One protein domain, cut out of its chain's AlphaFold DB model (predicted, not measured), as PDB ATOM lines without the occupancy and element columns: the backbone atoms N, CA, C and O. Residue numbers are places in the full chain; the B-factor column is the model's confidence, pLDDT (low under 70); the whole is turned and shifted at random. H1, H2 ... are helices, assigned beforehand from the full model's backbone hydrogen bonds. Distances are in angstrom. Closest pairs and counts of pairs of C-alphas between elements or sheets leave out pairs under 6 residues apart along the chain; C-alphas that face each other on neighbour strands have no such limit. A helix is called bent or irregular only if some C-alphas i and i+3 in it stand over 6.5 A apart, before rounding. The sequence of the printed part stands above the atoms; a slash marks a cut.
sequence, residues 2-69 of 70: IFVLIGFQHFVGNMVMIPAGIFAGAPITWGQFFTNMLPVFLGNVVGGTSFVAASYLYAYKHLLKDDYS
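This is residues 2 to 69 of the 70 residues of the protein "Formate transporter" of Alysiella crassa (UniProt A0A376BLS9). A long helix, H3, has the shorter H2 folded back along its first part as a helical hairpin, and residues 46 to 69 stick out beyond it as a long arm. Residues 2 to 7, with tiny H1, stick out to the side. The 68 printed residues hold three named helices, H1, H2 and H3 in that order, and no named strand: all helix, extended, with a radius of gyration of the C-alphas of 17.9 A and spans of 60 by 23 by 15 A.

Start at H1, residues 2 to 5, apart from H2, residues 11 to 23, and from H3, residues 30 to 67. H2 and H3, a hairpin, touch, their closest C-alphas being those of Phe 11 and Phe 41, 5.5 A apart. They run opposite ways at a shallow tilt of 19 degrees; H3 touches H2 with residues 30 to 44 alone. O i to N i+4 pairs are within hydrogen-bond range in 7 of 9 for H2 and 25 of 34 for H3; H1 is too short for such a pair.

Find C-alpha 2 at (12.771, 20.785, -11.906); H1 runs 5.0 A from there. H2 runs 18.7 A, and H3 49.1 A to C-alpha 67 at (-14.039, -0.269, -25.071). H3 is irregular, with C-alphas 59 and 62 7.6 A apart, and has a kink of 52 degrees near residue 60.

The C-alphas farthest apart, of Gly 25 and Ser 69, are 60.3 A apart. The printed part has no cut and no long link. Look for pLDDT under 70 at residues 65 to 69.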
ATOM      1  N   ILE A   2      12.145  21.646 -12.938       94.88
ATOM      2  CA  ILE A   2      12.771  20.785 -11.906       94.88
ATOM      3  C   ILE A   2      13.765  19.763 -12.483       94.88
ATOM      4  O   ILE A   2      14.863  19.646 -11.962       94.88
ATOM      5  N   PHE A   3      13.418  19.100 -13.590       92.69
ATOM      6  CA  PHE A   3      14.288  18.142 -14.291       92.69
ATOM      7  C   PHE A   3      15.711  18.672 -14.546       92.69
ATOM      8  O   PHE A   3      16.690  17.969 -14.314       92.69
ATOM      9  N   VAL A   4      15.820  19.928 -14.987       91.75
ATOM     10  CA  VAL A   4      17.109  20.571 -15.274       91.75
ATOM     11  C   VAL A   4      17.823  20.950 -13.976       91.75
ATOM     12  O   VAL A   4      19.022  20.734 -13.855       91.75
ATOM     13  N   LEU A   5      17.086  21.468 -12.987       95.56
ATOM     14  CA  LEU A   5      17.644  21.918 -11.704       95.56
ATOM     15  C   LEU A   5      18.303  20.790 -10.902       95.56
ATOM     16  O   LEU A   5      19.301  21.023 -10.233       95.56
ATOM     17  N   ILE A   6      17.761  19.575 -10.985       95.88
ATOM     18  CA  ILE A   6      18.323  18.392 -10.315       95.88
ATOM     19  C   ILE A   6      19.405  17.685 -11.148       95.88
ATOM     20  O   ILE A   6      19.914  16.648 -10.734       95.88
ATOM     21  N   GLY A   7      19.768  18.236 -12.313       92.50
ATOM     22  CA  GLY A   7      20.880  17.749 -13.130       92.50
ATOM     23  C   GLY A   7      20.596  16.470 -13.923       92.50
ATOM     24  O   GLY A   7      21.533  15.754 -14.274       92.50
ATOM     25  N   PHE A   8      19.330  16.152 -14.213       95.56
ATOM     26  CA  PHE A   8      19.010  14.995 -15.049       95.56
ATOM     27  C   PHE A   8      19.368  15.222 -16.521       95.56
ATOM     28  O   PHE A   8      19.361  16.340 -17.033       95.56
ATOM     29  N   GLN A   9      19.675  14.121 -17.211       96.06
ATOM     30  CA  GLN A   9      20.109  14.135 -18.606       96.06
ATOM     31  C   GLN A   9      18.964  13.740 -19.534       96.06
ATOM     32  O   GLN A   9      18.328  12.698 -19.357       96.06
ATOM     33  N   HIS A  10      18.702  14.583 -20.532       96.25
ATOM     34  CA  HIS A  10      17.671  14.351 -21.538       96.25
ATOM     35  C   HIS A  10      18.331  13.954 -22.849       96.25
ATOM     36  O   HIS A  10      19.155  14.710 -23.362       96.25
ATOM     37  N   PHE A  11      17.946  12.811 -23.415       96.19
ATOM     38  CA  PHE A  11      18.609  12.265 -24.602       96.19
ATOM     39  C   PHE A  11      18.655  13.271 -25.761       96.19
ATOM     40  O   PHE A  11      19.730  13.664 -26.207       96.19
ATOM     41  N   VAL A  12      17.491  13.788 -26.166       95.00
ATOM     42  CA  VAL A  12      17.386  14.768 -27.261       95.00
ATOM     43  C   VAL A  12      18.035  16.105 -26.890       95.00
ATOM     44  O   VAL A  12      18.601  16.779 -27.743       95.00
ATOM     45  N   GLY A  13      18.011  16.480 -25.606       95.19
ATOM     46  CA  GLY A  13      18.675  17.701 -25.139       95.19
ATOM     47  C   GLY A  13      20.192  17.621 -25.318       95.19
ATOM     48  O   GLY A  13      20.813  18.548 -25.836       95.19
ATOM     49  N   ASN A  14      20.777  16.476 -24.969       95.44
ATOM     50  CA  ASN A  14      22.206  16.220 -25.110       95.44
ATOM     51  C   ASN A  14      22.640  16.157 -26.585       95.44
ATOM     52  O   ASN A  14      23.747  16.591 -26.898       95.44
ATOM     53  N   MET A  15      21.770  15.698 -27.497       95.00
ATOM     54  CA  MET A  15      22.026  15.711 -28.948       95.00
ATOM     55  C   MET A  15      22.180  17.121 -29.530       95.00
ATOM     56  O   MET A  15      22.804  17.274 -30.572       95.00
ATOM     57  N   VAL A  16      21.636  18.147 -28.873       94.69
ATOM     58  CA  VAL A  16      21.779  19.542 -29.312       94.69
ATOM     59  C   VAL A  16      22.896  20.238 -28.536       94.69
ATOM     60  O   VAL A  16      23.787  20.838 -29.132       94.69
ATOM     61  N   MET A  17      22.888  20.126 -27.205       94.44
ATOM     62  CA  MET A  17      23.788  20.891 -26.338       94.44
ATOM     63  C   MET A  17      25.246  20.429 -26.414       94.44
ATOM     64  O   MET A  17      26.142  21.272 -26.433       94.44
ATOM     65  N   ILE A  18      25.507  19.116 -26.469       95.12
ATOM     66  CA  ILE A  18      26.887  18.606 -26.496       95.12
ATOM     67  C   ILE A  18      27.561  18.940 -27.837       95.12
ATOM     68  O   ILE A  18      28.640  19.532 -27.798       95.12
ATOM     69  N   PRO A  19      26.953  18.674 -29.015       95.12
ATOM     70  CA  PRO A  19      27.533  19.100 -30.289       95.12
ATOM     71  C   PRO A  19      27.712  20.614 -30.400       95.12
ATOM     72  O   PRO A  19      28.755  21.060 -30.869       95.12
ATOM     73  N   ALA A  20      26.752  21.413 -29.917       96.19
ATOM     74  CA  ALA A  20      26.907  22.866 -29.871       96.19
ATOM     75  C   ALA A  20      28.131  23.286 -29.036       96.19
ATOM     76  O   ALA A  20      28.894  24.148 -29.462       96.19
ATOM     77  N   GLY A  21      28.366  22.633 -27.892       95.88
ATOM     78  CA  GLY A  21      29.565  22.840 -27.077       95.88
ATOM     79  C   GLY A  21      30.858  22.454 -27.802       95.88
ATOM     80  O   GLY A  21      31.820  23.215 -27.766       95.88
ATOM     81  N   ILE A  22      30.875  21.317 -28.505       95.62
ATOM     82  CA  ILE A  22      32.029  20.878 -29.310       95.62
ATOM     83  C   ILE A  22      32.351  21.917 -30.394       95.62
ATOM     84  O   ILE A  22      33.504  22.319 -30.535       95.62
ATOM     85  N   PHE A  23      31.342  22.409 -31.119       96.06
ATOM     86  CA  PHE A  23      31.537  23.448 -32.136       96.06
ATOM     87  C   PHE A  23      31.960  24.799 -31.548       96.06
ATOM     88  O   PHE A  23      32.703  25.533 -32.193       96.06
ATOM     89  N   ALA A  24      31.545  25.111 -30.319       97.00
ATOM     90  CA  ALA A  24      31.984  26.295 -29.583       97.00
ATOM     91  C   ALA A  24      33.401  26.165 -28.981       97.00
ATOM     92  O   ALA A  24      33.870  27.096 -28.329       97.00
ATOM     93  N   GLY A  25      34.092  25.036 -29.187       94.62
ATOM     94  CA  GLY A  25      35.460  24.813 -28.711       94.62
ATOM     95  C   GLY A  25      35.564  24.256 -27.288       94.62
ATOM     96  O   GLY A  25      36.625  24.349 -26.674       94.62
ATOM     97  N   ALA A  26      34.490  23.676 -26.740       95.31
ATOM     98  CA  ALA A  26      34.555  22.980 -25.458       95.31
ATOM     99  C   ALA A  26      35.514  21.771 -25.535       95.31
ATOM    100  O   ALA A  26      35.581  21.109 -26.574       95.31
ATOM    101  N   PRO A  27      36.211  21.416 -24.437       94.81
ATOM    102  CA  PRO A  27      37.146  20.288 -24.390       94.81
ATOM    103  C   PRO A  27      36.411  18.936 -24.289       94.81
ATOM    104  O   PRO A  27      36.654  18.142 -23.383       94.81
ATOM    105  N   ILE A  28      35.469  18.688 -25.200       94.00
ATOM    106  CA  ILE A  28      34.652  17.477 -25.283       94.00
ATOM    107  C   ILE A  28      34.924  16.819 -26.633       94.00
ATOM    108  O   ILE A  28      34.905  17.463 -27.678       94.00
ATOM    109  N   THR A  29      35.173  15.516 -26.620       94.69
ATOM    110  CA  THR A  29      35.396  14.732 -27.839       94.69
ATOM    111  C   THR A  29      34.097  14.105 -28.343       94.69
ATOM    112  O   THR A  29      33.205  13.763 -27.564       94.69
ATOM    113  N   TRP A  30      34.013  13.845 -29.650       93.38
ATOM    114  CA  TRP A  30      32.910  13.066 -30.228       93.38
ATOM    115  C   TRP A  30      32.802  11.653 -29.629       93.38
ATOM    116  O   TRP A  30      31.703  11.129 -29.485       93.38
ATOM    117  N   GLY A  31      33.921  11.054 -29.205       94.69
ATOM    118  CA  GLY A  31      33.915   9.770 -28.497       94.69
ATOM    119  C   GLY A  31      33.163   9.837 -27.162       94.69
ATOM    120  O   GLY A  31      32.318   8.988 -26.894       94.69
ATOM    121  N   GLN A  32      33.405  10.883 -26.363       94.31
ATOM    122  CA  GLN A  32      32.679  11.121 -25.106       94.31
ATOM    123  C   GLN A  32      31.186  11.388 -25.329       94.31
ATOM    124  O   GLN A  32      30.356  11.005 -24.507       94.31
ATOM    125  N   PHE A  33      30.829  12.019 -26.449       94.75
ATOM    126  CA  PHE A  33      29.431  12.193 -26.829       94.75
ATOM    127  C   PHE A  33      28.733  10.838 -27.030       94.75
ATOM    128  O   PHE A  33      27.698  10.587 -26.416       94.75
ATOM    129  N   PHE A  34      29.309   9.926 -27.819       94.06
ATOM    130  CA  PHE A  34      28.680   8.623 -28.068       94.06
ATOM    131  C   PHE A  34      28.613   7.735 -26.822       94.06
ATOM    132  O   PHE A  34      27.610   7.047 -26.618       94.06
ATOM    133  N   THR A  35      29.625   7.783 -25.951       95.19
ATOM    134  CA  THR A  35      29.576   7.053 -24.675       95.19
ATOM    135  C   THR A  35      28.545   7.635 -23.708       95.19
ATOM    136  O   THR A  35      28.011   6.890 -22.892       95.19
ATOM    137  N   ASN A  36      28.199   8.924 -23.823       95.56
ATOM    138  CA  ASN A  36      27.086   9.529 -23.088       95.56
ATOM    139  C   ASN A  36      25.711   9.123 -23.650       95.56
ATOM    140  O   ASN A  36      24.778   8.896 -22.883       95.56
ATOM    141  N   MET A  37      25.571   8.992 -24.971       95.44
ATOM    142  CA  MET A  37      24.280   8.724 -25.619       95.44
ATOM    143  C   MET A  37      23.624   7.416 -25.168       95.44
ATOM    144  O   MET A  37      22.436   7.408 -24.852       95.44
ATOM    145  N   LEU A  38      24.390   6.327 -25.098       95.62
ATOM    146  CA  LEU A  38      23.900   4.998 -24.711       95.62
ATOM    147  C   LEU A  38      23.221   4.962 -23.326       95.62
ATOM    148  O   LEU A  38      22.045   4.597 -23.254       95.62
ATOM    149  N   PRO A  39      23.894   5.346 -22.225       95.88
ATOM    150  CA  PRO A  39      23.288   5.305 -20.898       95.88
ATOM    151  C   PRO A  39      22.124   6.292 -20.755       95.88
ATOM    152  O   PRO A  39      21.131   5.965 -20.108       95.88
ATOM    153  N   VAL A  40      22.198   7.471 -21.385       97.31
ATOM    154  CA  VAL A  40      21.115   8.466 -21.323       97.31
ATOM    155  C   VAL A  40      19.874   7.968 -22.049       97.31
ATOM    156  O   VAL A  40      18.773   8.076 -21.510       97.31
ATOM    157  N   PHE A  41      20.042   7.377 -23.234       96.88
ATOM    158  CA  PHE A  41      18.949   6.762 -23.979       96.88
ATOM    159  C   PHE A  41      18.262   5.677 -23.151       96.88
ATOM    160  O   PHE A  41      17.052   5.736 -22.943       96.88
ATOM    161  N   LEU A  42      19.038   4.733 -22.611       97.56
ATOM    162  CA  LEU A  42      18.504   3.645 -21.795       97.56
ATOM    163  C   LEU A  42      17.784   4.172 -20.550       97.56
ATOM    164  O   LEU A  42      16.666   3.751 -20.276       97.56
ATOM    165  N   GLY A  43      18.368   5.138 -19.839       96.56
ATOM    166  CA  GLY A  43      17.732   5.754 -18.674       96.56
ATOM    167  C   GLY A  43      16.426   6.478 -19.014       96.56
ATOM    168  O   GLY A  43      15.454   6.371 -18.270       96.56
ATOM    169  N   ASN A  44      16.368   7.169 -20.158       97.25
ATOM    170  CA  ASN A  44      15.169   7.881 -20.613       97.25
ATOM    171  C   ASN A  44      14.062   6.893 -21.028       97.25
ATOM    172  O   ASN A  44      12.910   7.066 -20.628       97.25
ATOM    173  N   VAL A  45      14.403   5.828 -21.766       97.69
ATOM    174  CA  VAL A  45      13.455   4.771 -22.156       97.69
ATOM    175  C   VAL A  45      12.938   4.027 -20.932       97.69
ATOM    176  O   VAL A  45      11.726   3.892 -20.772       97.69
ATOM    177  N   VAL A  46      13.825   3.574 -20.043       97.38
ATOM    178  CA  VAL A  46      13.429   2.876 -18.813       97.38
ATOM    179  C   VAL A  46      12.553   3.786 -17.959       97.38
ATOM    180  O   VAL A  46      11.469   3.372 -17.574       97.38
ATOM    181  N   GLY A  47      12.954   5.041 -17.738       95.31
ATOM    182  CA  GLY A  47      12.172   6.002 -16.960       95.31
ATOM    183  C   GLY A  47      10.768   6.245 -17.525       95.31
ATOM    184  O   GLY A  47       9.782   6.194 -16.791       95.31
ATOM    185  N   GLY A  48      10.662   6.464 -18.840       95.88
ATOM    186  CA  GLY A  48       9.380   6.685 -19.508       95.88
ATOM    187  C   GLY A  48       8.489   5.443 -19.511       95.88
ATOM    188  O   GLY A  48       7.293   5.533 -19.237       95.88
ATOM    189  N   THR A  49       9.060   4.270 -19.782       96.75
ATOM    190  CA  THR A  49       8.297   3.017 -19.865       96.75
ATOM    191  C   THR A  49       7.843   2.514 -18.498       96.75
ATOM    192  O   THR A  49       6.669   2.183 -18.342       96.75
ATOM    193  N   SER A  50       8.722   2.479 -17.494       95.19
ATOM    194  CA  SER A  50       8.413   1.867 -16.197       95.19
ATOM    195  C   SER A  50       7.611   2.780 -15.273       95.19
ATOM    196  O   SER A  50       6.679   2.314 -14.622       95.19
ATOM    197  N   PHE A  51       7.929   4.075 -15.212       93.69
ATOM    198  CA  PHE A  51       7.268   4.980 -14.270       93.69
ATOM    199  C   PHE A  51       6.055   5.678 -14.866       93.69
ATOM    200  O   PHE A  51       5.110   5.946 -14.131       93.69
ATOM    201  N   VAL A  52       6.053   5.970 -16.169       94.62
ATOM    202  CA  VAL A  52       4.945   6.691 -16.814       94.62
ATOM    203  C   VAL A  52       4.040   5.723 -17.564       94.62
ATOM    204  O   VAL A  52       2.893   5.542 -17.173       94.62
ATOM    205  N   ALA A  53       4.530   5.051 -18.606       95.06
ATOM    206  CA  ALA A  53       3.670   4.215 -19.444       95.06
ATOM    207  C   ALA A  53       3.039   3.054 -18.656       95.06
ATOM    208  O   ALA A  53       1.831   2.848 -18.738       95.06
ATOM    209  N   ALA A  54       3.824   2.329 -17.852       95.50
ATOM    210  CA  ALA A  54       3.310   1.209 -17.071       95.50
ATOM    211  C   ALA A  54       2.357   1.649 -15.948       95.50
ATOM    212  O   ALA A  54       1.369   0.960 -15.697       95.50
ATOM    213  N   SER A  55       2.600   2.796 -15.300       95.69
ATOM    214  CA  SER A  55       1.695   3.303 -14.257       95.69
ATOM    215  C   SER A  55       0.356   3.756 -14.841       95.69
ATOM    216  O   SER A  55      -0.694   3.384 -14.316       95.69
ATOM    217  N   TYR A  56       0.380   4.466 -15.973       94.69
ATOM    218  CA  TYR A  56      -0.827   4.840 -16.708       94.69
ATOM    219  C   TYR A  56      -1.579   3.607 -17.200       94.69
ATOM    220  O   TYR A  56      -2.786   3.502 -16.989       94.69
ATOM    221  N   LEU A  57      -0.874   2.644 -17.802       93.94
ATOM    222  CA  LEU A  57      -1.490   1.403 -18.253       93.94
ATOM    223  C   LEU A  57      -2.152   0.666 -17.090       93.94
ATOM    224  O   LEU A  57      -3.278   0.215 -17.241       93.94
ATOM    225  N   TYR A  58      -1.494   0.564 -15.934       93.75
ATOM    226  CA  TYR A  58      -2.063  -0.087 -14.756       93.75
ATOM    227  C   TYR A  58      -3.327   0.627 -14.254       93.75
ATOM    228  O   TYR A  58      -4.339  -0.030 -14.014       93.75
ATOM    229  N   ALA A  59      -3.297   1.958 -14.148       94.06
ATOM    230  CA  ALA A  59      -4.425   2.750 -13.660       94.06
ATOM    231  C   ALA A  59      -5.647   2.685 -14.597       94.06
ATOM    232  O   ALA A  59      -6.773   2.474 -14.148       94.06
ATOM    233  N   TYR A  60      -5.427   2.812 -15.908       92.19
ATOM    234  CA  TYR A  60      -6.497   2.898 -16.910       92.19
ATOM    235  C   TYR A  60      -6.793   1.572 -17.619       92.19
ATOM    236  O   TYR A  60      -7.616   1.527 -18.530       92.19
ATOM    237  N   LYS A  61      -6.180   0.462 -17.181       90.44
ATOM    238  CA  LYS A  61      -6.374  -0.874 -17.769       90.44
ATOM    239  C   LYS A  61      -7.846  -1.279 -17.887       90.44
ATOM    240  O   LYS A  61      -8.203  -1.999 -18.812       90.44
ATOM    241  N   HIS A  62      -8.675  -0.876 -16.924       85.44
ATOM    242  CA  HIS A  62     -10.094  -1.227 -16.884       85.44
ATOM    243  C   HIS A  62     -10.889  -0.563 -18.018       85.44
ATOM    244  O   HIS A  62     -11.680  -1.247 -18.654       85.44
ATOM    245  N   LEU A  63     -10.584   0.696 -18.356       86.12
ATOM    246  CA  LEU A  63     -11.226   1.418 -19.462       86.12
ATOM    247  C   LEU A  63     -10.939   0.770 -20.817       86.12
ATOM    248  O   LEU A  63     -11.805   0.723 -21.679       86.12
ATOM    249  N   LEU A  64      -9.738   0.205 -20.984       82.19
ATOM    250  CA  LEU A  64      -9.414  -0.559 -22.187       82.19
ATOM    251  C   LEU A  64     -10.317  -1.787 -22.330       82.19
ATOM    252  O   LEU A  64     -10.592  -2.206 -23.439       82.19
ATOM    253  N   LYS A  65     -10.764  -2.397 -21.230       69.06
ATOM    254  CA  LYS A  65     -11.567  -3.623 -21.284       69.06
ATOM    255  C   LYS A  65     -13.018  -3.350 -21.693       69.06
ATOM    256  O   LYS A  65     -13.589  -4.185 -22.386       69.06
ATOM    257  N   ASP A  66     -13.551  -2.195 -21.296       66.19
ATOM    258  CA  ASP A  66     -14.922  -1.769 -21.594       66.19
ATOM    259  C   ASP A  66     -15.080  -1.269 -23.048       66.19
ATOM    260  O   ASP A  66     -16.132  -1.465 -23.651       66.19
ATOM    261  N   ASP A  67     -14.025  -0.713 -23.660       62.53
ATOM    262  CA  ASP A  67     -14.039  -0.269 -25.071       62.53
ATOM    263  C   ASP A  67     -13.945  -1.426 -26.093       62.53
ATOM    264  O   ASP A  67     -14.351  -1.272 -27.245       62.53
ATOM    265  N   TYR A  68     -13.428  -2.599 -25.696       59.91
ATOM    266  CA  TYR A  68     -13.362  -3.798 -26.555       59.91
ATOM    267  C   TYR A  68     -14.470  -4.822 -26.268       59.91
ATOM    268  O   TYR A  68     -14.519  -5.858 -26.932       59.91
ATOM    269  N   SER A  69     -15.358  -4.564 -25.301       57.62
ATOM    270  CA  SER A  69     -16.568  -5.366 -25.089       57.62
ATOM    271  C   SER A  69     -17.704  -4.872 -25.988       57.62
ATOM    272  O   SER A  69     -18.657  -4.254 -25.514       57.62
TER     273      SER A  69